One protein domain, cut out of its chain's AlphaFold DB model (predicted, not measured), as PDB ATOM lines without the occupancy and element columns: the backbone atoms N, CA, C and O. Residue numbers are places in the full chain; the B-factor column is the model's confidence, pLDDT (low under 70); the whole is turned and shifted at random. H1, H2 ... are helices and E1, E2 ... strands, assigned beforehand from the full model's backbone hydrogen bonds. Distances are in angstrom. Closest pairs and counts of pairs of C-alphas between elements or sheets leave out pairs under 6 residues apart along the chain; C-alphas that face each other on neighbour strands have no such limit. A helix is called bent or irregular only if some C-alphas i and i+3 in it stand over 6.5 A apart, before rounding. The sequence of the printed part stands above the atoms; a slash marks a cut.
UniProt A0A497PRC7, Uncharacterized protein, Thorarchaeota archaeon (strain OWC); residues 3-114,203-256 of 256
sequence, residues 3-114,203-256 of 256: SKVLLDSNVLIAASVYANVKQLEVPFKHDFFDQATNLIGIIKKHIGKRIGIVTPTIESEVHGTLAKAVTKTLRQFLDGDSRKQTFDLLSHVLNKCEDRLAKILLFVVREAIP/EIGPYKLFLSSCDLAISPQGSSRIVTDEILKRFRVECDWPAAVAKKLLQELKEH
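AT A GLANCE: This is residues 3 to 114 and 203 to 256 of the 256 residues of an uncharacterized protein of Thorarchaeota archaeon (strain OWC) (UniProt A0A497PRC7). Look first for a small parallel sheet of four strands with two helices, H2 and H6, side by side over one face, and H5 beside its edge strand E4; from this body a helical arm of H3b and the long H4 reaches away, and residues 79 to 84 stick out at its tip. The short helix H1 sits near the middle of the whole, between H2 on one side and H3a and H4 on the other. The printed part has 166 residues, with six named helices and four named strands in the order E1 H1 H2 E2 H3 H4 E3 H5 E4 H6; the sheet's order is E2 E1 E3 E4, and the class is mixed, helices and strands. By its radius of gyration of the C-alphas, 17.1 A, the whole is compact, but its outline is elongated, with spans of 55 by 35 by 33 A.

IN THESE COORDINATES: Find C-alpha 3 at (33.935, 6.819, 17.744), where E1, residues 3 to 7, begins; it runs 12.9 A. Next comes H1, residues 9 to 16. Residues 17 to 32 hold no named element, but residues 18 to 19 pair with 28 to 29, antiparallel. H2, residues 33 to 45, runs 18.0 A, and E2 is residues 52 to 54. H3, residues 56 to 74, was assigned by its hydrogen bonds as one helix but is bent, with C-alphas 64 and 67 7.5 A apart; its arms are H3a, residues 56 to 64, and H3b, residues 67 to 74, at a steep tilt of 52 degrees. Find C-alpha 83 at (17.461, 33.933, -16.291); from there H4, residues 83 to 105, runs 31.9 A. After the cut come E3, residues 207 to 212, 15.8 A long, H5, residues 226 to 235, 13.9 A long, and E4, residues 237 to 240. H6, residues 242 to 254, runs 18.3 A and ends at C-alpha 254, (43.111, 0.915, 12.314).

HOW THE PARTS SIT: Begin at the sheet, which is only just strongly twisted, with C-alphas up to 4.1 A off its best plane. E1 and E3 are parallel at 24 degrees, with N 6 and O 210 2.8 A apart, within hydrogen-bond range. On the other side of E1 is the edge strand E2, with N 53 and O 5 at 2.9 A; beside E3 is the edge strand E4, with N 211 and O 238 at 2.9 A. H6 lies over E1 and E3 at a height over the sheet of 9.6 A and runs along the strands, at 11 degrees to E3 on the local plane. H2, on the same face, touches H6 at a shallow tilt of 25 degrees, the same way; their closest C-alphas are those of Leu 39 and Ala 246, 5.1 A apart. E1, H1 H2, E2 form a strand-helix-strand unit, two parallel neighbour strands with helices between, and its crossover is right-handed; E3, H5, E4 form another. H5 stands at the sheet's level and touches no helix. H1, the hub, only grazes the sheet with residues 9 to 12. It touches H2, about perpendicular at 88 degrees, closest at the C-alphas of Ala 14 and Phe 33, 4.9 A. It touches H3a at those of Ser 9 and Ile 58, 5.2 A. H4 touches H1 with residues 97 to 104 alone, closest at the C-alphas of Ser 16 and Leu 101, 5.0 A. With residues 90 to 97 alone H4 touches H3b, at a steep tilt of 60 degrees, opposite ways, closest at the C-alphas of Ala 67 and Leu 94, 6.5 A. In H1, H2, H3a, H3b, H4, H5 and H6 every O i to N i+4 pair is within hydrogen-bond range.

THE WHOLE: The two C-alphas farthest apart are those of Asp 81 and Gly 205, 57.5 A. Residues 115 to 202 are not printed, and C-alphas 114 and 203 are 16.1 A apart across the cut. The links H1 to H2 and E3 to H5 are long. The mean pLDDT of the printed part is 91.9, and residues 79 to 86 and 255 to 256 are under 70.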
ATOM      1  N   SER A   3      34.022   5.451  18.258       96.19
ATOM      2  CA  SER A   3      33.935   6.819  17.744       96.19
ATOM      3  C   SER A   3      32.616   7.073  17.044       96.19
ATOM      4  O   SER A   3      32.076   6.198  16.362       96.19
ATOM      5  N   LYS A   4      32.103   8.283  17.234       97.94
ATOM      6  CA  LYS A   4      30.889   8.799  16.609       97.94
ATOM      7  C   LYS A   4      31.207  10.133  15.957       97.94
ATOM      8  O   LYS A   4      31.983  10.913  16.503       97.94
ATOM      9  N   VAL A   5      30.623  10.383  14.793       98.44
ATOM     10  CA  VAL A   5      30.821  11.628  14.049       98.44
ATOM     11  C   VAL A   5      29.466  12.256  13.786       98.44
ATOM     12  O   VAL A   5      28.730  11.784  12.921       98.44
ATOM     13  N   LEU A   6      29.161  13.318  14.527       98.69
ATOM     14  CA  LEU A   6      28.043  14.199  14.234       98.69
ATOM     15  C   LEU A   6      28.412  15.068  13.034       98.69
ATOM     16  O   LEU A   6      29.431  15.764  13.048       98.69
ATOM     17  N   LEU A   7      27.615  14.970  11.977       98.56
ATOM     18  CA  LEU A   7      27.805  15.744  10.757       98.56
ATOM     19  C   LEU A   7      26.964  17.007  10.837       98.56
ATOM     20  O   LEU A   7      25.749  16.909  10.922       98.56
ATOM     21  N   ASP A   8      27.609  18.166  10.774       97.94
ATOM     22  CA  ASP A   8      26.932  19.454  10.656       97.94
ATOM     23  C   ASP A   8      26.206  19.589   9.300       97.94
ATOM     24  O   ASP A   8      26.544  18.918   8.312       97.94
ATOM     25  N   SER A   9      25.225  20.487   9.229       97.69
ATOM     26  CA  SER A   9      24.400  20.727   8.047       97.69
ATOM     27  C   SER A   9      25.252  21.116   6.837       97.69
ATOM     28  O   SER A   9      25.111  20.555   5.747       97.69
ATOM     29  N   ASN A  10      26.235  21.993   7.035       96.81
ATOM     30  CA  ASN A  10      27.164  22.426   5.991       96.81
ATOM     31  C   ASN A  10      28.056  21.296   5.436       96.81
ATOM     32  O   ASN A  10      28.485  21.388   4.285       96.81
ATOM     33  N   VAL A  11      28.313  20.217   6.186       98.19
ATOM     34  CA  VAL A  11      29.067  19.052   5.694       98.19
ATOM     35  C   VAL A  11      28.184  18.222   4.776       98.19
ATOM     36  O   VAL A  11      28.627  17.812   3.703       98.19
ATOM     37  N   LEU A  12      26.924  18.014   5.166       98.31
ATOM     38  CA  LEU A  12      25.938  17.301   4.355       98.31
ATOM     39  C   LEU A  12      25.651  18.048   3.048       98.31
ATOM     40  O   LEU A  12      25.670  17.436   1.982       98.31
ATOM     41  N   ILE A  13      25.480  19.372   3.118       97.62
ATOM     42  CA  ILE A  13      25.324  20.246   1.947       97.62
ATOM     43  C   ILE A  13      26.577  20.195   1.072       97.62
ATOM     44  O   ILE A  13      26.486  19.973  -0.134       97.62
ATOM     45  N   ALA A  14      27.767  20.350   1.659       97.25
ATOM     46  CA  ALA A  14      29.007  20.305   0.893       97.25
ATOM     47  C   ALA A  14      29.180  18.968   0.162       97.25
ATOM     48  O   ALA A  14      29.622  18.962  -0.980       97.25
ATOM     49  N   ALA A  15      28.820  17.847   0.791       97.62
ATOM     50  CA  ALA A  15      28.902  16.523   0.181       97.62
ATOM     51  C   ALA A  15      27.808  16.257  -0.871       97.62
ATOM     52  O   ALA A  15      27.991  15.367  -1.711       97.62
ATOM     53  N   SER A  16      26.684  16.983  -0.840       97.44
ATOM     54  CA  SER A  16      25.554  16.797  -1.760       97.44
ATOM     55  C   SER A  16      25.600  17.710  -2.989       97.44
ATOM     56  O   SER A  16      25.138  17.307  -4.056       97.44
ATOM     57  N   VAL A  17      26.200  18.896  -2.879       95.19
ATOM     58  CA  VAL A  17      26.294  19.875  -3.970       95.19
ATOM     59  C   VAL A  17      27.378  19.454  -4.970       95.19
ATOM     60  O   VAL A  17      28.553  19.811  -4.847       95.19
ATOM     61  N   TYR A  18      26.962  18.653  -5.956       93.38
ATOM     62  CA  TYR A  18      27.775  18.217  -7.090       93.38
ATOM     63  C   TYR A  18      26.926  17.877  -8.316       93.38
ATOM     64  O   TYR A  18      25.978  17.094  -8.231       93.38
ATOM     65  N   ALA A  19      27.327  18.375  -9.482       88.81
ATOM     66  CA  ALA A  19      26.754  17.995 -10.760       88.81
ATOM     67  C   ALA A  19      27.782  18.127 -11.890       88.81
ATOM     68  O   ALA A  19      28.485  19.126 -12.011       88.81
ATOM     69  N   ASN A  20      27.800  17.142 -12.785       84.94
ATOM     70  CA  ASN A  20      28.391  17.320 -14.108       84.94
ATOM     71  C   ASN A  20      27.279  17.766 -15.050       84.94
ATOM     72  O   ASN A  20      26.301  17.032 -15.259       84.94
ATOM     73  N   VAL A  21      27.418  18.975 -15.578       80.00
ATOM     74  CA  VAL A  21      26.465  19.570 -16.507       80.00
ATOM     75  C   VAL A  21      27.234  19.927 -17.767       80.00
ATOM     76  O   VAL A  21      28.250  20.593 -17.669       80.00
ATOM     77  N   LYS A  22      26.783  19.469 -18.941       77.50
ATOM     78  CA  LYS A  22      27.515  19.665 -20.208       77.50
ATOM     79  C   LYS A  22      27.749  21.144 -20.536       77.50
ATOM     80  O   LYS A  22      28.713  21.471 -21.207       77.50
ATOM     81  N   GLN A  23      26.845  22.003 -20.075       73.19
ATOM     82  CA  GLN A  23      26.882  23.453 -20.237       73.19
ATOM     83  C   GLN A  23      27.954  24.126 -19.370       73.19
ATOM     84  O   GLN A  23      28.277  25.282 -19.608       73.19
ATOM     85  N   LEU A  24      28.476  23.428 -18.359       70.88
ATOM     86  CA  LEU A  24      29.561  23.904 -17.514       70.88
ATOM     87  C   LEU A  24      30.835  23.163 -17.933       70.88
ATOM     88  O   LEU A  24      30.909  21.941 -17.827       70.88
ATOM     89  N   GLU A  25      31.843  23.895 -18.407       75.88
ATOM     90  CA  GLU A  25      33.141  23.318 -18.805       75.88
ATOM     91  C   GLU A  25      33.888  22.673 -17.625       75.88
ATOM     92  O   GLU A  25      34.774  21.839 -17.805       75.88
ATOM     93  N   VAL A  26      33.500  23.038 -16.401       79.38
ATOM     94  CA  VAL A  26      34.045  22.522 -15.148       79.38
ATOM     95  C   VAL A  26      32.948  21.876 -14.294       79.38
ATOM     96  O   VAL A  26      31.791  22.301 -14.341       79.38
ATOM     97  N   PRO A  27      33.284  20.861 -13.475       83.56
ATOM     98  CA  PRO A  27      32.326  20.252 -12.561       83.56
ATOM     99  C   PRO A  27      31.744  21.283 -11.589       83.56
ATOM    100  O   PRO A  27      32.482  21.944 -10.857       83.56
ATOM    101  N   PHE A  28      30.417  21.360 -11.526       87.19
ATOM    102  CA  PHE A  28      29.720  22.121 -10.498       87.19
ATOM    103  C   PHE A  28      29.880  21.386  -9.171       87.19
ATOM    104  O   PHE A  28      29.355  20.283  -9.016       87.19
ATOM    105  N   LYS A  29      30.617  21.960  -8.218       91.75
ATOM    106  CA  LYS A  29      30.797  21.374  -6.886       91.75
ATOM    107  C   LYS A  29      30.999  22.440  -5.819       91.75
ATOM    108  O   LYS A  29      31.523  23.509  -6.106       91.75
ATOM    109  N   HIS A  30      30.616  22.123  -4.587       93.38
ATOM    110  CA  HIS A  30      30.902  22.968  -3.428       93.38
ATOM    111  C   HIS A  30      32.409  23.048  -3.131       93.38
ATOM    112  O   HIS A  30      33.122  22.058  -3.299       93.38
ATOM    113  N   ASP A  31      32.874  24.167  -2.568       92.12
ATOM    114  CA  ASP A  31      34.288  24.382  -2.208       92.12
ATOM    115  C   ASP A  31      34.846  23.288  -1.277       92.12
ATOM    116  O   ASP A  31      35.999  22.876  -1.381       92.12
ATOM    117  N   PHE A  32      34.005  22.775  -0.375       95.56
ATOM    118  CA  PHE A  32      34.362  21.712   0.578       95.56
ATOM    119  C   PHE A  32      33.945  20.299   0.134       95.56
ATOM    120  O   PHE A  32      34.037  19.359   0.929       95.56
ATOM    121  N   PHE A  33      33.491  20.124  -1.112       96.31
ATOM    122  CA  PHE A  33      32.923  18.863  -1.602       96.31
ATOM    123  C   PHE A  33      33.860  17.665  -1.416       96.31
ATOM    124  O   PHE A  33      33.430  16.618  -0.928       96.31
ATOM    125  N   ASP A  34      35.139  17.816  -1.769       96.88
ATOM    126  CA  ASP A  34      36.096  16.705  -1.748       96.88
ATOM    127  C   ASP A  34      36.364  16.223  -0.312       96.88
ATOM    128  O   ASP A  34      36.365  15.022  -0.035       96.88
ATOM    129  N   GLN A  35      36.518  17.158   0.632       97.44
ATOM    130  CA  GLN A  35      36.768  16.829   2.038       97.44
ATOM    131  C   GLN A  35      35.537  16.200   2.698       97.44
ATOM    132  O   GLN A  35      35.662  15.196   3.402       97.44
ATOM    133  N   ALA A  36      34.352  16.759   2.443       98.06
ATOM    134  CA  ALA A  36      33.099  16.239   2.975       98.06
ATOM    135  C   ALA A  36      32.795  14.844   2.403       98.06
ATOM    136  O   ALA A  36      32.546  13.903   3.155       98.06
ATOM    137  N   THR A  37      32.921  14.661   1.085       97.69
ATOM    138  CA  THR A  37      32.691  13.367   0.423       97.69
ATOM    139  C   THR A  37      33.681  12.300   0.887       97.69
ATOM    140  O   THR A  37      33.286  11.146   1.050       97.69
ATOM    141  N   ASN A  38      34.943  12.656   1.148       98.12
ATOM    142  CA  ASN A  38      35.912  11.717   1.713       98.12
ATOM    143  C   ASN A  38      35.462  11.195   3.091       98.12
ATOM    144  O   ASN A  38      35.464   9.984   3.321       98.12
ATOM    145  N   LEU A  39      35.004  12.085   3.980       98.44
ATOM    146  CA  LEU A  39      34.462  11.694   5.285       98.44
ATOM    147  C   LEU A  39      33.222  10.796   5.139       98.44
ATOM    148  O   LEU A  39      33.170   9.723   5.745       98.44
ATOM    149  N   ILE A  40      32.266  11.172   4.281       98.31
ATOM    150  CA  ILE A  40      31.087  10.341   3.989       98.31
ATOM    151  C   ILE A  40      31.495   8.971   3.430       98.31
ATOM    152  O   ILE A  40      30.914   7.950   3.798       98.31
ATOM    153  N   GLY A  41      32.520   8.912   2.578       98.06
ATOM    154  CA  GLY A  41      33.056   7.665   2.038       98.06
ATOM    155  C   GLY A  41      33.592   6.729   3.125       98.06
ATOM    156  O   GLY A  41      33.353   5.522   3.063       98.06
ATOM    157  N   ILE A  42      34.266   7.271   4.143       97.88
ATOM    158  CA  ILE A  42      34.733   6.498   5.306       97.88
ATOM    159  C   ILE A  42      33.545   5.977   6.119       97.88
ATOM    160  O   ILE A  42      33.531   4.792   6.461       97.88
ATOM    161  N   ILE A  43      32.545   6.827   6.381       97.81
ATOM    162  CA  ILE A  43      31.319   6.450   7.102       97.81
ATOM    163  C   ILE A  43      30.592   5.325   6.358       97.81
ATOM    164  O   ILE A  43      30.281   4.299   6.956       97.81
ATOM    165  N   LYS A  44      30.415   5.458   5.037       97.56
ATOM    166  CA  LYS A  44      29.785   4.444   4.180       97.56
ATOM    167  C   LYS A  44      30.510   3.098   4.244       97.56
ATOM    168  O   LYS A  44      29.862   2.066   4.395       97.56
ATOM    169  N   LYS A  45      31.846   3.092   4.152       97.00
ATOM    170  CA  LYS A  45      32.657   1.859   4.257       97.00
ATOM    171  C   LYS A  45      32.485   1.150   5.604       97.00
ATOM    172  O   LYS A  45      32.664  -0.058   5.677       97.00
ATOM    173  N   HIS A  46      32.116   1.891   6.647       96.19
ATOM    174  CA  HIS A  46      31.943   1.389   8.008       96.19
ATOM    175  C   HIS A  46      30.496   1.521   8.499       96.19
ATOM    176  O   HIS A  46      30.264   1.673   9.700       96.19
ATOM    177  N   ILE A  47      29.512   1.431   7.597       94.88
ATOM    178  CA  ILE A  47      28.091   1.600   7.935       94.88
ATOM    179  C   ILE A  47      27.630   0.644   9.046       94.88
ATOM    180  O   ILE A  47      26.891   1.048   9.941       94.88
ATOM    181  N   GLY A  48      28.151  -0.591   9.070       94.44
ATOM    182  CA  GLY A  48      27.861  -1.574  10.118       94.44
ATOM    183  C   GLY A  48      28.303  -1.137  11.521       94.44
ATOM    184  O   GLY A  48      27.694  -1.539  12.507       94.44
ATOM    185  N   LYS A  49      29.307  -0.251  11.623       94.75
ATOM    186  CA  LYS A  49      29.759   0.348  12.891       94.75
ATOM    187  C   LYS A  49      28.899   1.551  13.318       94.75
ATOM    188  O   LYS A  49      29.089   2.054  14.423       94.75
ATOM    189  N   ARG A  50      27.961   2.013  12.474       95.06
ATOM    190  CA  ARG A  50      27.019   3.118  12.754       95.06
ATOM    191  C   ARG A  50      27.716   4.387  13.277       95.06
ATOM    192  O   ARG A  50      27.323   4.938  14.302       95.06
ATOM    193  N   ILE A  51      28.800   4.801  12.618       96.56
ATOM    194  CA  ILE A  51      29.693   5.876  13.093       96.56
ATOM    195  C   ILE A  51      29.110   7.268  12.831       96.56
ATOM    196  O   ILE A  51      29.197   8.138  13.695       96.56
ATOM    197  N   GLY A  52      28.562   7.485  11.634       98.00
ATOM    198  CA  GLY A  52      27.999   8.772  11.235       98.00
ATOM    199  C   GLY A  52      26.627   8.983  11.855       98.00
ATOM    200  O   GLY A  52      25.785   8.086  11.785       98.00
ATOM    201  N   ILE A  53      26.415  10.155  12.442       98.38
ATOM    202  CA  ILE A  53      25.158  10.528  13.084       98.38
ATOM    203  C   ILE A  53      24.703  11.916  12.634       98.38
ATOM    204  O   ILE A  53      25.520  12.767  12.274       98.38
ATOM    205  N   VAL A  54      23.392  12.123  12.670       98.38
ATOM    206  CA  VAL A  54      22.705  13.390  12.393       98.38
ATOM    207  C   VAL A  54      21.563  13.569  13.388       98.38
ATOM    208  O   VAL A  54      21.043  12.585  13.921       98.38
ATOM    209  N   THR A  55      21.169  14.813  13.639       98.31
ATOM    210  CA  THR A  55      20.050  15.158  14.528       98.31
ATOM    211  C   THR A  55      18.909  15.814  13.745       98.31
ATOM    212  O   THR A  55      19.129  16.295  12.628       98.31
ATOM    213  N   PRO A  56      17.687  15.883  14.308       96.06
ATOM    214  CA  PRO A  56      16.555  16.535  13.651       96.06
ATOM    215  C   PRO A  56      16.801  18.006  13.283       96.06
ATOM    216  O   PRO A  56      16.377  18.434  12.211       96.06
ATOM    217  N   THR A  57      17.501  18.774  14.130       97.00
ATOM    218  CA  THR A  57      17.852  20.173  13.824       97.00
ATOM    219  C   THR A  57      18.745  20.252  12.589       97.00
ATOM    220  O   THR A  57      18.454  21.030  11.682       97.00
ATOM    221  N   ILE A  58      19.769  19.397  12.507       98.00
ATOM    222  CA  ILE A  58      20.674  19.342  11.355       98.00
ATOM    223  C   ILE A  58      19.914  18.951  10.086       98.00
ATOM    224  O   ILE A  58      20.057  19.613   9.062       98.00
ATOM    225  N   GLU A  59      19.091  17.899  10.128       96.38
ATOM    226  CA  GLU A  59      18.327  17.472   8.948       96.38
ATOM    227  C   GLU A  59      17.374  18.570   8.454       96.38
ATOM    228  O   GLU A  59      17.337  18.864   7.256       96.38
ATOM    229  N   SER A  60      16.652  19.219   9.372       95.88
ATOM    230  CA  SER A  60      15.751  20.334   9.055       95.88
ATOM    231  C   SER A  60      16.499  21.500   8.405       95.88
ATOM    232  O   SER A  60      16.079  22.021   7.367       95.88
ATOM    233  N   GLU A  61      17.657  21.872   8.959       96.50
ATOM    234  CA  GLU A  61      18.486  22.940   8.409       96.50
ATOM    235  C   GLU A  61      18.975  22.608   6.997       96.50
ATOM    236  O   GLU A  61      18.889  23.451   6.101       96.50
ATOM    237  N   VAL A  62      19.441  21.378   6.763       96.44
ATOM    238  CA  VAL A  62      19.911  20.953   5.440       96.44
ATOM    239  C   VAL A  62      18.801  21.075   4.400       96.44
ATOM    240  O   VAL A  62      19.026  21.650   3.331       96.44
ATOM    241  N   HIS A  63      17.594  20.594   4.704       93.31
ATOM    242  CA  HIS A  63      16.457  20.714   3.791       93.31
ATOM    243  C   HIS A  63      16.067  22.179   3.538       93.31
ATOM    244  O   HIS A  63      15.762  22.548   2.404       93.31
ATOM    245  N   GLY A  64      16.155  23.045   4.553       92.12
ATOM    246  CA  GLY A  64      15.858  24.477   4.423       92.12
ATOM    247  C   GLY A  64      16.920  25.304   3.681       92.12
ATOM    248  O   GLY A  64      16.650  26.443   3.274       92.12
ATOM    249  N   THR A  65      18.134  24.774   3.502       94.69
ATOM    250  CA  THR A  65      19.289  25.539   2.993       94.69
ATOM    251  C   THR A  65      19.918  24.977   1.719       94.69
ATOM    252  O   THR A  65      20.602  25.731   1.020       94.69
ATOM    253  N   LEU A  66      19.638  23.726   1.334       94.44
ATOM    254  CA  LEU A  66      20.213  23.101   0.137       94.44
ATOM    255  C   LEU A  66      19.966  23.924  -1.135       94.44
ATOM    256  O   LEU A  66      20.915  24.256  -1.847       94.44
ATOM    257  N   ALA A  67      18.719  24.328  -1.396       92.00
ATOM    258  CA  ALA A  67      18.377  25.120  -2.579       92.00
ATOM    259  C   ALA A  67      19.133  26.461  -2.626       92.00
ATOM    260  O   ALA A  67      19.598  26.892  -3.687       92.00
ATOM    261  N   LYS A  68      19.325  27.103  -1.464       91.62
ATOM    262  CA  LYS A  68      20.110  28.342  -1.342       91.62
ATOM    263  C   LYS A  68      21.587  28.091  -1.646       91.62
ATOM    264  O   LYS A  68      22.195  28.885  -2.363       91.62
ATOM    265  N   ALA A  69      22.155  26.993  -1.147       91.56
ATOM    266  CA  ALA A  69      23.545  26.614  -1.396       91.56
ATOM    267  C   ALA A  69      23.797  26.279  -2.874       91.56
ATOM    268  O   ALA A  69      24.759  26.783  -3.461       91.56
ATOM    269  N   VAL A  70      22.900  25.511  -3.502       91.06
ATOM    270  CA  VAL A  70      22.948  25.212  -4.941       91.06
ATOM    271  C   VAL A  70      22.873  26.504  -5.750       91.06
ATOM    272  O   VAL A  70      23.741  26.750  -6.582       91.06
ATOM    273  N   THR A  71      21.904  27.374  -5.454       88.31
ATOM    274  CA  THR A  71      21.739  28.660  -6.151       88.31
ATOM    275  C   THR A  71      22.980  29.542  -6.018       88.31
ATOM    276  O   THR A  71      23.440  30.119  -7.001       88.31
ATOM    277  N   LYS A  72      23.542  29.652  -4.807       87.50
ATOM    278  CA  LYS A  72      24.750  30.445  -4.546       87.50
ATOM    279  C   LYS A  72      25.944  29.922  -5.340       87.50
ATOM    280  O   LYS A  72      26.647  30.722  -5.948       87.50
ATOM    281  N   THR A  73      26.143  28.607  -5.342       85.75
ATOM    282  CA  THR A  73      27.223  27.957  -6.095       85.75
ATOM    283  C   THR A  73      27.010  28.169  -7.593       85.75
ATOM    284  O   THR A  73      27.943  28.502  -8.308       85.75
ATOM    285  N   LEU A  74      25.769  28.072  -8.082       84.44
ATOM    286  CA  LEU A  74      25.475  28.136  -9.517       84.44
ATOM    287  C   LEU A  74      25.712  29.534 -10.086       84.44
ATOM    288  O   LEU A  74      26.230  29.674 -11.188       84.44
ATOM    289  N   ARG A  75      25.411  30.572  -9.300       82.06
ATOM    290  CA  ARG A  75      25.698  31.971  -9.651       82.06
ATOM    291  C   ARG A  75      27.187  32.267  -9.844       82.06
ATOM    292  O   ARG A  75      27.496  33.267 -10.469       82.06
ATOM    293  N   GLN A  76      28.093  31.438  -9.324       81.12
ATOM    294  CA  GLN A  76      29.531  31.601  -9.569       81.12
ATOM    295  C   GLN A  76      29.933  31.179 -10.989       81.12
ATOM    296  O   GLN A  76      31.000  31.567 -11.449       81.12
ATOM    297  N   PHE A  77      29.092  30.392 -11.669       76.00
ATOM    298  CA  PHE A  77      29.357  29.850 -13.003       76.00
ATOM    299  C   PHE A  77      28.530  30.512 -14.111       76.00
ATOM    300  O   PHE A  77      28.724  30.193 -15.280       76.00
ATOM    301  N   LEU A  78      27.578  31.379 -13.762       74.75
ATOM    302  CA  LEU A  78      26.666  32.003 -14.717       74.75
ATOM    303  C   LEU A  78      26.924  33.505 -14.788       74.75
ATOM    304  O   LEU A  78      26.710  34.220 -13.808       74.75
ATOM    305  N   ASP A  79      27.304  33.981 -15.971       67.06
ATOM    306  CA  ASP A  79      27.372  35.407 -16.272       67.06
ATOM    307  C   ASP A  79      25.955  35.969 -16.455       67.06
ATOM    308  O   ASP A  79      25.280  35.688 -17.441       67.06
ATOM    309  N   GLY A  80      25.511  36.756 -15.472       59.19
ATOM    310  CA  GLY A  80      24.580  37.887 -15.593       59.19
ATOM    311  C   GLY A  80      23.165  37.695 -16.158       59.19
ATOM    312  O   GLY A  80      22.215  38.122 -15.505       59.19
ATOM    313  N   ASP A  81      22.979  37.111 -17.344       55.44
ATOM    314  CA  ASP A  81      21.879  37.541 -18.224       55.44
ATOM    315  C   ASP A  81      20.894  36.466 -18.708       55.44
ATOM    316  O   ASP A  81      19.808  36.803 -19.183       55.44
ATOM    317  N   SER A  82      21.145  35.166 -18.534       63.78
ATOM    318  CA  SER A  82      20.221  34.133 -19.036       63.78
ATOM    319  C   SER A  82      19.299  33.543 -17.959       63.78
ATOM    320  O   SER A  82      19.288  32.338 -17.722       63.78
ATOM    321  N   ARG A  83      18.427  34.365 -17.343       64.81
ATOM    322  CA  ARG A  83      17.461  33.933 -16.291       64.81
ATOM    323  C   ARG A  83      16.741  32.608 -16.585       64.81
ATOM    324  O   ARG A  83      16.516  31.823 -15.669       64.81
ATOM    325  N   LYS A  84      16.373  32.365 -17.848       66.25
ATOM    326  CA  LYS A  84      15.684  31.139 -18.274       66.25
ATOM    327  C   LYS A  84      16.600  29.908 -18.246       66.25
ATOM    328  O   LYS A  84      16.219  28.889 -17.685       66.25
ATOM    329  N   GLN A  85      17.827  30.025 -18.756       67.62
ATOM    330  CA  GLN A  85      18.825  28.951 -18.674       67.62
ATOM    331  C   GLN A  85      19.235  28.690 -17.219       67.62
ATOM    332  O   GLN A  85      19.381  27.536 -16.826       67.62
ATOM    333  N   THR A  86      19.335  29.743 -16.402       69.75
ATOM    334  CA  THR A  86      19.573  29.636 -14.958       69.75
ATOM    335  C   THR A  86      18.491  28.815 -14.265       69.75
ATOM    336  O   THR A  86      18.815  28.013 -13.397       69.75
ATOM    337  N   PHE A  87      17.219  28.989 -14.637       76.06
ATOM    338  CA  PHE A  87      16.100  28.288 -14.005       76.06
ATOM    339  C   PHE A  87      16.059  26.791 -14.348       76.06
ATOM    340  O   PHE A  87      15.956  25.953 -13.446       76.06
ATOM    341  N   ASP A  88      16.194  26.445 -15.630       77.56
ATOM    342  CA  ASP A  88      16.179  25.045 -16.078       77.56
ATOM    343  C   ASP A  88      17.385  24.276 -15.516       77.56
ATOM    344  O   ASP A  88      17.260  23.157 -15.007       77.56
ATOM    345  N   LEU A  89      18.559  24.916 -15.535       83.12
ATOM    346  CA  LEU A  89      19.781  24.364 -14.967       83.12
ATOM    347  C   LEU A  89      19.670  24.189 -13.449       83.12
ATOM    348  O   LEU A  89      20.064  23.148 -12.927       83.12
ATOM    349  N   LEU A  90      19.105  25.176 -12.748       86.31
ATOM    350  CA  LEU A  90      18.905  25.115 -11.302       86.31
ATOM    351  C   LEU A  90      18.023  23.932 -10.911       86.31
ATOM    352  O   LEU A  90      18.392  23.195 -10.004       86.31
ATOM    353  N   SER A  91      16.906  23.723 -11.610       87.44
ATOM    354  CA  SER A  91      15.970  22.634 -11.308       87.44
ATOM    355  C   SER A  91      16.638  21.263 -11.468       87.44
ATOM    356  O   SER A  91      16.567  20.415 -10.581       87.44
ATOM    357  N   HIS A  92      17.375  21.065 -12.565       88.62
ATOM    358  CA  HIS A  92      18.111  19.821 -12.813       88.62
ATOM    359  C   HIS A  92      19.224  19.571 -11.790       88.62
ATOM    360  O   HIS A  92      19.393  18.455 -11.295       88.62
ATOM    361  N   VAL A  93      20.006  20.606 -11.473       91.06
ATOM    362  CA  VAL A  93      21.103  20.507 -10.504       91.06
ATOM    363  C   VAL A  93      20.558  20.265  -9.100       91.06
ATOM    364  O   VAL A  93      21.105  19.425  -8.386       91.06
ATOM    365  N   LEU A  94      19.479  20.948  -8.715       92.94
ATOM    366  CA  LEU A  94      18.858  20.794  -7.405       92.94
ATOM    367  C   LEU A  94      18.357  19.366  -7.196       92.94
ATOM    368  O   LEU A  94      18.767  18.748  -6.218       92.94
ATOM    369  N   ASN A  95      17.612  18.803  -8.154       93.31
ATOM    370  CA  ASN A  95      17.136  17.416  -8.079       93.31
ATOM    371  C   ASN A  95      18.301  16.428  -7.887       93.31
ATOM    372  O   ASN A  95      18.253  15.548  -7.031       93.31
ATOM    373  N   LYS A  96      19.409  16.610  -8.622       93.62
ATOM    374  CA  LYS A  96      20.612  15.778  -8.444       93.62
ATOM    375  C   LYS A  96      21.238  15.922  -7.056       93.62
ATOM    376  O   LYS A  96      21.737  14.937  -6.508       93.62
ATOM    377  N   CYS A  97      21.262  17.136  -6.511       95.62
ATOM    378  CA  CYS A  97      21.806  17.397  -5.180       95.62
ATOM    379  C   CYS A  97      20.902  16.809  -4.087       95.62
ATOM    380  O   CYS A  97      21.413  16.233  -3.129       95.62
ATOM    381  N   GLU A  98      19.579  16.885  -4.249       96.25
ATOM    382  CA  GLU A  98      18.589  16.269  -3.358       96.25
ATOM    383  C   GLU A  98      18.692  14.742  -3.368       96.25
ATOM    384  O   GLU A  98      18.834  14.133  -2.307       96.25
ATOM    385  N   ASP A  99      18.759  14.119  -4.549       96.56
ATOM    386  CA  ASP A  99      18.986  12.676  -4.696       96.56
ATOM    387  C   ASP A  99      20.277  12.232  -3.999       96.56
ATOM    388  O   ASP A  99      20.361  11.161  -3.386       96.56
ATOM    389  N   ARG A 100      21.328  13.049  -4.114       96.56
ATOM    390  CA  ARG A 100      22.614  12.775  -3.478       96.56
ATOM    391  C   ARG A 100      22.526  12.922  -1.965       96.56
ATOM    392  O   ARG A 100      23.035  12.049  -1.265       96.56
ATOM    393  N   LEU A 101      21.876  13.971  -1.466       97.75
ATOM    394  CA  LEU A 101      21.627  14.155  -0.040       97.75
ATOM    395  C   LEU A 101      20.846  12.969   0.535       97.75
ATOM    396  O   LEU A 101      21.286  12.383   1.521       97.75
ATOM    397  N   ALA A 102      19.753  12.560  -0.114       97.25
ATOM    398  CA  ALA A 102      18.948  11.420   0.313       97.25
ATOM    399  C   ALA A 102      19.799  10.145   0.428       97.25
ATOM    400  O   ALA A 102      19.740   9.450   1.439       97.25
ATOM    401  N   LYS A 103      20.672   9.879  -0.555       97.31
ATOM    402  CA  LYS A 103      21.622   8.754  -0.509       97.31
ATOM    403  C   LYS A 103      22.622   8.861   0.641       97.31
ATOM    404  O   LYS A 103      22.936   7.844   1.248       97.31
ATOM    405  N   ILE A 104      23.140  10.056   0.927       97.50
ATOM    406  CA  ILE A 104      24.067  10.281   2.047       97.50
ATOM    407  C   ILE A 104      23.369   9.992   3.378       97.50
ATOM    408  O   ILE A 104      23.946   9.315   4.229       97.50
ATOM    409  N   LEU A 105      22.119  10.439   3.530       97.19
ATOM    410  CA  LEU A 105      21.330  10.232   4.743       97.19
ATOM    411  C   LEU A 105      21.037   8.746   5.028       97.19
ATOM    412  O   LEU A 105      20.819   8.379   6.178       97.19
ATOM    413  N   LEU A 106      21.112   7.860   4.026       96.94
ATOM    414  CA  LEU A 106      21.017   6.406   4.236       96.94
ATOM    415  C   LEU A 106      22.240   5.807   4.951       96.94
ATOM    416  O   LEU A 106      22.170   4.680   5.437       96.94
ATOM    417  N   PHE A 107      23.373   6.515   4.991       96.94
ATOM    418  CA  PHE A 107      24.614   6.023   5.601       96.94
ATOM    419  C   PHE A 107      24.812   6.479   7.050       96.94
ATOM    420  O   PHE A 107      25.797   6.086   7.679       96.94
ATOM    421  N   VAL A 108      23.910   7.308   7.576       97.56
ATOM    422  CA  VAL A 108      24.012   7.913   8.908       97.56
ATOM    423  C   VAL A 108      22.852   7.472   9.792       97.56
ATOM    424  O   VAL A 108      21.787   7.093   9.312       97.56
ATOM    425  N   VAL A 109      23.071   7.505  11.101       97.69
ATOM    426  CA  VAL A 109      22.031   7.232  12.094       97.69
ATOM    427  C   VAL A 109      21.395   8.542  12.532       97.69
ATOM    428  O   VAL A 109      22.094   9.494  12.871       97.69
ATOM    429  N   ARG A 110      20.064   8.569  12.554       97.62
ATOM    430  CA  ARG A 110      19.294   9.667  13.134       97.62
ATOM    431  C   ARG A 110      19.218   9.477  14.639       97.62
ATOM    432  O   ARG A 110      18.600   8.518  15.095       97.62
ATOM    433  N   GLU A 111      19.846  10.371  15.386       97.31
ATOM    434  CA  GLU A 111      19.793  10.366  16.844       97.31
ATOM    435  C   GLU A 111      18.730  11.354  17.322       97.31
ATOM    436  O   GLU A 111      18.780  12.548  17.015       97.31
ATOM    437  N   ALA A 112      17.741  10.851  18.059       94.81
ATOM    438  CA  ALA A 112      16.690  11.681  18.627       94.81
ATOM    439  C   ALA A 112      17.214  12.412  19.869       94.81
ATOM    440  O   ALA A 112      17.823  11.801  20.746       94.81
ATOM    441  N   ILE A 113      16.936  13.712  19.961       95.62
ATOM    442  CA  ILE A 113      17.319  14.528  21.114       95.62
ATOM    443  C   ILE A 113      16.051  14.919  21.871       95.62
ATOM    444  O   ILE A 113      15.214  15.635  21.313       95.62
ATOM    445  N   PRO A 114      15.877  14.485  23.132       95.06
ATOM    446  CA  PRO A 114      14.756  14.938  23.939       95.06
ATOM    447  C   PRO A 114      14.798  16.469  24.097       95.06
ATOM    448  O   PRO A 114      15.842  17.006  24.484       95.06
ATOM    449  N   GLU A 203      27.942   7.341  28.819       95.75
ATOM    450  CA  GLU A 203      27.203   6.487  29.758       95.75
ATOM    451  C   GLU A 203      27.092   5.044  29.238       95.75
ATOM    452  O   GLU A 203      27.126   4.097  30.021       95.75
ATOM    453  N   ILE A 204      27.029   4.860  27.914       94.81
ATOM    454  CA  ILE A 204      26.946   3.538  27.267       94.81
ATOM    455  C   ILE A 204      28.331   2.880  27.131       94.81
ATOM    456  O   ILE A 204      28.447   1.654  27.093       94.81
ATOM    457  N   GLY A 205      29.403   3.666  27.021       93.25
ATOM    458  CA  GLY A 205      30.763   3.138  26.951       93.25
ATOM    459  C   GLY A 205      31.818   4.182  26.586       93.25
ATOM    460  O   GLY A 205      31.521   5.367  26.479       93.25
ATOM    461  N   PRO A 206      33.075   3.770  26.345       93.44
ATOM    462  CA  PRO A 206      34.165   4.690  26.032       93.44
ATOM    463  C   PRO A 206      34.066   5.176  24.580       93.44
ATOM    464  O   PRO A 206      34.775   4.689  23.689       93.44
ATOM    465  N   TYR A 207      33.148   6.112  24.348       95.31
ATOM    466  CA  TYR A 207      32.948   6.778  23.071       95.31
ATOM    467  C   TYR A 207      33.618   8.143  23.035       95.31
ATOM    468  O   TYR A 207      33.554   8.923  23.987       95.31
ATOM    469  N   LYS A 208      34.193   8.446  21.877       96.50
ATOM    470  CA  LYS A 208      34.627   9.781  21.501       96.50
ATOM    471  C   LYS A 208      33.669  10.348  20.460       96.50
ATOM    472  O   LYS A 208      33.382   9.693  19.456       96.50
ATOM    473  N   LEU A 209      33.170  11.557  20.710       98.19
ATOM    474  CA  LEU A 209      32.294  12.259  19.782       98.19
ATOM    475  C   LEU A 209      33.068  13.349  19.042       98.19
ATOM    476  O   LEU A 209      33.626  14.260  19.657       98.19
ATOM    477  N   PHE A 210      33.048  13.262  17.718       98.38
ATOM    478  CA  PHE A 210      33.482  14.324  16.826       98.38
ATOM    479  C   PHE A 210      32.277  15.105  16.315       98.38
ATOM    480  O   PHE A 210      31.245  14.511  16.007       98.38
ATOM    481  N   LEU A 211      32.444  16.415  16.158       98.56
ATOM    482  CA  LEU A 211      31.545  17.266  15.384       98.56
ATOM    483  C   LEU A 211      32.309  17.758  14.155       98.56
ATOM    484  O   LEU A 211      33.266  18.525  14.268       98.56
ATOM    485  N   SER A 212      31.913  17.275  12.981       98.44
ATOM    486  CA  SER A 212      32.500  17.707  11.716       98.44
ATOM    487  C   SER A 212      31.714  18.890  11.175       98.44
ATOM    488  O   SER A 212      30.530  18.732  10.892       98.44
ATOM    489  N   SER A 213      32.377  20.027  10.962       97.69
ATOM    490  CA  SER A 213      31.762  21.248  10.434       97.69
ATOM    491  C   SER A 213      32.654  21.913   9.380       97.69
ATOM    492  O   SER A 213      33.875  21.762   9.380       97.69
ATOM    493  N   CYS A 214      32.030  22.621   8.443       95.00
ATOM    494  CA  CYS A 214      32.672  23.539   7.504       95.00
ATOM    495  C   CYS A 214      32.473  25.010   7.915       95.00
ATOM    496  O   CYS A 214      33.010  25.904   7.253       95.00
ATOM    497  N   ASP A 215      31.699  25.290   8.974       92.81
ATOM    498  CA  ASP A 215      31.543  26.645   9.494       92.81
ATOM    499  C   ASP A 215      32.710  26.988  10.412       92.81
ATOM    500  O   ASP A 215      33.070  26.281  11.349       92.81
ATOM    501  N   LEU A 216      33.269  28.155  10.158       90.50
ATOM    502  CA  LEU A 216      34.293  28.821  10.939       90.50
ATOM    503  C   LEU A 216      33.816  29.236  12.351       90.50
ATOM    504  O   LEU A 216      34.655  29.629  13.162       90.50
ATOM    505  N   ALA A 217      32.510  29.217  12.640       90.69
ATOM    506  CA  ALA A 217      31.961  29.395  13.988       90.69
ATOM    507  C   ALA A 217      32.232  28.179  14.891       90.69
ATOM    508  O   ALA A 217      32.511  28.358  16.073       90.69
ATOM    509  N   ILE A 218      32.219  26.970  14.319       92.19
ATOM    510  CA  ILE A 218      32.359  25.697  15.043       92.19
ATOM    511  C   ILE A 218      33.712  25.026  14.743       92.19
ATOM    512  O   ILE A 218      34.198  24.227  15.533       92.19
ATOM    513  N   SER A 219      34.364  25.374  13.634       93.44
ATOM    514  CA  SER A 219      35.618  24.768  13.164       93.44
ATOM    515  C   SER A 219      36.834  25.658  13.438       93.44
ATOM    516  O   SER A 219      36.710  26.891  13.485       93.44
ATOM    517  N   PRO A 220      38.041  25.076  13.588       93.50
ATOM    518  CA  PRO A 220      39.252  25.850  13.842       93.50
ATOM    519  C   PRO A 220      39.596  26.764  12.655       93.50
ATOM    520  O   PRO A 220      39.339  26.431  11.497       93.50
ATOM    521  N   GLN A 221      40.211  27.920  12.926       90.88
ATOM    522  CA  GLN A 221      40.567  28.904  11.895       90.88
ATOM    523  C   GLN A 221      42.075  29.124  11.815       90.88
ATOM    524  O   GLN A 221      42.647  29.911  12.574       90.88
ATOM    525  N   GLY A 222      42.727  28.477  10.847       87.62
ATOM    526  CA  GLY A 222      44.188  28.474  10.777       87.62
ATOM    527  C   GLY A 222      44.763  27.805  12.027       87.62
ATOM    528  O   GLY A 222      44.426  26.662  12.314       87.62
ATOM    529  N   SER A 223      45.593  28.527  12.783       87.75
ATOM    530  CA  SER A 223      46.130  28.064  14.070       87.75
ATOM    531  C   SER A 223      45.214  28.345  15.270       87.75
ATOM    532  O   SER A 223      45.491  27.862  16.364       87.75
ATOM    533  N   SER A 224      44.132  29.113  15.098       94.12
ATOM    534  CA  SER A 224      43.210  29.445  16.187       94.12
ATOM    535  C   SER A 224      42.255  28.285  16.463       94.12
ATOM    536  O   SER A 224      41.468  27.911  15.588       94.12
ATOM    537  N   ARG A 225      42.327  27.743  17.685       95.81
ATOM    538  CA  ARG A 225      41.468  26.659  18.188       95.81
ATOM    539  C   ARG A 225      40.684  27.030  19.453       95.81
ATOM    540  O   ARG A 225      40.046  26.172  20.039       95.81
ATOM    541  N   ILE A 226      40.689  28.300  19.860       96.69
ATOM    542  CA  ILE A 226      40.117  28.765  21.136       96.69
ATOM    543  C   ILE A 226      38.657  28.324  21.314       96.69
ATOM    544  O   ILE A 226      38.302  27.794  22.361       96.69
ATOM    545  N   VAL A 227      37.816  28.489  20.286       96.50
ATOM    546  CA  VAL A 227      36.397  28.097  20.367       96.50
ATOM    547  C   VAL A 227      36.267  26.576  20.418       96.50
ATOM    548  O   VAL A 227      35.542  26.043  21.252       96.50
ATOM    549  N   THR A 228      36.999  25.860  19.561       97.00
ATOM    550  CA  THR A 228      36.927  24.393  19.492       97.00
ATOM    551  C   THR A 228      37.477  23.711  20.736       97.00
ATOM    552  O   THR A 228      36.956  22.681  21.153       97.00
ATOM    553  N   ASP A 229      38.511  24.287  21.340       97.94
ATOM    554  CA  ASP A 229      39.129  23.769  22.553       97.94
ATOM    555  C   ASP A 229      38.223  24.036  23.760       97.94
ATOM    556  O   ASP A 229      38.100  23.172  24.627       97.94
ATOM    557  N   GLU A 230      37.512  25.169  23.790       98.25
ATOM    558  CA  GLU A 230      36.511  25.431  24.827       98.25
ATOM    559  C   GLU A 230      35.293  24.497  24.689       98.25
ATOM    560  O   GLU A 230      34.830  23.953  25.696       98.25
ATOM    561  N   ILE A 231      34.839  24.209  23.460       98.25
ATOM    562  CA  ILE A 231      33.802  23.192  23.199       98.25
ATOM    563  C   ILE A 231      34.266  21.812  23.687       98.25
ATOM    564  O   ILE A 231      33.541  21.130  24.417       98.25
ATOM    565  N   LEU A 232      35.495  21.408  23.357       98.31
ATOM    566  CA  LEU A 232      36.066  20.141  23.818       98.31
ATOM    567  C   LEU A 232      36.166  20.089  25.345       98.31
ATOM    568  O   LEU A 232      35.828  19.077  25.959       98.31
ATOM    569  N   LYS A 233      36.609  21.174  25.976       98.38
ATOM    570  CA  LYS A 233      36.772  21.267  27.427       98.38
ATOM    571  C   LYS A 233      35.433  21.164  28.159       98.38
ATOM    572  O   LYS A 233      35.329  20.368  29.093       98.38
ATOM    573  N   ARG A 234      34.423  21.939  27.747       98.25
ATOM    574  CA  ARG A 234      33.116  22.010  28.429       98.25
ATOM    575  C   ARG A 234      32.202  20.840  28.086       98.25
ATOM    576  O   ARG A 234      31.540  20.304  28.969       98.25
ATOM    577  N   PHE A 235      32.181  20.428  26.821       98.25
ATOM    578  CA  PHE A 235      31.180  19.494  26.296       98.25
ATOM    579  C   PHE A 235      31.762  18.145  25.877       98.25
ATOM    580  O   PHE A 235      31.012  17.222  25.566       98.25
ATOM    581  N   ARG A 236      33.094  17.993  25.903       97.94
ATOM    582  CA  ARG A 236      33.791  16.771  25.461       97.94
ATOM    583  C   ARG A 236      33.429  16.396  24.022       97.94
ATOM    584  O   ARG A 236      33.279  15.218  23.710       97.94
ATOM    585  N   VAL A 237      33.261  17.406  23.170       98.38
ATOM    586  CA  VAL A 237      33.005  17.260  21.733       98.38
ATOM    587  C   VAL A 237      34.223  17.770  20.982       98.38
ATOM    588  O   VAL A 237      34.640  18.909  21.178       98.38
ATOM    589  N   GLU A 238      34.814  16.938  20.132       98.00
ATOM    590  CA  GLU A 238      35.958  17.358  19.329       98.00
ATOM    591  C   GLU A 238      35.495  17.918  17.981       98.00
ATOM    592  O   GLU A 238      35.094  17.173  17.086       98.00
ATOM    593  N   CYS A 239      35.559  19.242  17.839       97.94
ATOM    594  CA  CYS A 239      35.182  19.937  16.612       97.94
ATOM    595  C   CYS A 239      36.368  20.071  15.654       97.94
ATOM    596  O   CYS A 239      37.450  20.531  16.044       97.94
ATOM    597  N   ASP A 240      36.176  19.696  14.391       97.88
ATOM    598  CA  ASP A 240      37.189  19.899  13.355       97.88
ATOM    599  C   ASP A 240      36.596  19.882  11.938       97.88
ATOM    600  O   ASP A 240      35.435  19.530  11.722       97.88
ATOM    601  N   TRP A 241      37.435  20.229  10.961       97.81
ATOM    602  CA  TRP A 241      37.099  20.137   9.542       97.81
ATOM    603  C   TRP A 241      36.911  18.679   9.097       97.81
ATOM    604  O   TRP A 241      37.599  17.793   9.624       97.81
ATOM    605  N   PRO A 242      36.110  18.402   8.047       98.19
ATOM    606  CA  PRO A 242      35.872  17.037   7.579       98.19
ATOM    607  C   PRO A 242      37.151  16.253   7.268       98.19
ATOM    608  O   PRO A 242      37.254  15.077   7.614       98.19
ATOM    609  N   ALA A 243      38.164  16.897   6.677       97.69
ATOM    610  CA  ALA A 243      39.447  16.255   6.390       97.69
ATOM    611  C   ALA A 243      40.215  15.846   7.661       97.69
ATOM    612  O   ALA A 243      40.822  14.772   7.706       97.69
ATOM    613  N   ALA A 244      40.178  16.677   8.705       97.56
ATOM    614  CA  ALA A 244      40.839  16.394   9.974       97.56
ATOM    615  C   ALA A 244      40.104  15.295  10.753       97.56
ATOM    616  O   ALA A 244      40.749  14.364  11.241       97.56
ATOM    617  N   VAL A 245      38.766  15.350  10.799       98.00
ATOM    618  CA  VAL A 245      37.933  14.290  11.389       98.00
ATOM    619  C   VAL A 245      38.156  12.965  10.660       98.00
ATOM    620  O   VAL A 245      38.395  11.951  11.307       98.00
ATOM    621  N   ALA A 246      38.178  12.964   9.324       97.88
ATOM    622  CA  ALA A 246      38.450  11.773   8.520       97.88
ATOM    623  C   ALA A 246      39.801  11.126   8.866       97.88
ATOM    624  O   ALA A 246      39.878   9.909   9.037       97.88
ATOM    625  N   LYS A 247      40.864  11.931   9.002       97.56
ATOM    626  CA  LYS A 247      42.198  11.439   9.377       97.56
ATOM    627  C   LYS A 247      42.194  10.794  10.765       97.56
ATOM    628  O   LYS A 247      42.720   9.693  10.915       97.56
ATOM    629  N   LYS A 248      41.597  11.463  11.756       96.75
ATOM    630  CA  LYS A 248      41.502  10.972  13.142       96.75
ATOM    631  C   LYS A 248      40.676   9.689  13.219       96.75
ATOM    632  O   LYS A 248      41.118   8.709  13.806       96.75
ATOM    633  N   LEU A 249      39.537   9.659  12.530       95.50
ATOM    634  CA  LEU A 249      38.667   8.491  12.478       95.50
ATOM    635  C   LEU A 249      39.369   7.281  11.845       95.50
ATOM    636  O   LEU A 249      39.251   6.170  12.347       95.50
ATOM    637  N   LEU A 250      40.123   7.477  10.759       95.12
ATOM    638  CA  LEU A 250      40.889   6.393  10.136       95.12
ATOM    639  C   LEU A 250      41.983   5.833  11.044       95.12
ATOM    640  O   LEU A 250      42.267   4.642  10.965       95.12
ATOM    641  N   GLN A 251      42.606   6.671  11.872       94.31
ATOM    642  CA  GLN A 251      43.578   6.207  12.857       94.31
ATOM    643  C   GLN A 251      42.897   5.312  13.900       94.31
ATOM    644  O   GLN A 251      43.309   4.171  14.086       94.31
ATOM    645  N   GLU A 252      41.787   5.774  14.475       91.31
ATOM    646  CA  GLU A 252      41.024   5.019  15.478       91.31
ATOM    647  C   GLU A 252      40.424   3.716  14.918       91.31
ATOM    648  O   GLU A 252      40.261   2.738  15.642       91.31
ATOM    649  N   LEU A 253      40.115   3.672  13.619       89.44
ATOM    650  CA  LEU A 253      39.614   2.469  12.950       89.44
ATOM    651  C   LEU A 253      40.700   1.450  12.590       89.44
ATOM    652  O   LEU A 253      40.341   0.316  12.302       89.44
ATOM    653  N   LYS A 254      41.983   1.836  12.555       86.50
ATOM    654  CA  LYS A 254      43.111   0.915  12.314       86.50
ATOM    655  C   LYS A 254      43.604   0.242  13.590       86.50
ATOM    656  O   LYS A 254      44.203  -0.822  13.521       86.50
ATOM    657  N   GLU A 255      43.379   0.877  14.731       67.12
ATOM    658  CA  GLU A 255      43.763   0.372  16.052       67.12
ATOM    659  C   GLU A 255      42.785  -0.709  16.578       67.12
ATOM    660  O   GLU A 255      42.936  -1.191  17.702       67.12
ATOM    661  N   HIS A 256      41.789  -1.108  15.770       56.03
ATOM    662  CA  HIS A 256      40.710  -2.047  16.099       56.03
ATOM    663  C   HIS A 256      40.375  -2.983  14.940       56.03
ATOM    664  O   HIS A 256      40.168  -4.182  15.220       56.03
TER     665      HIS A 256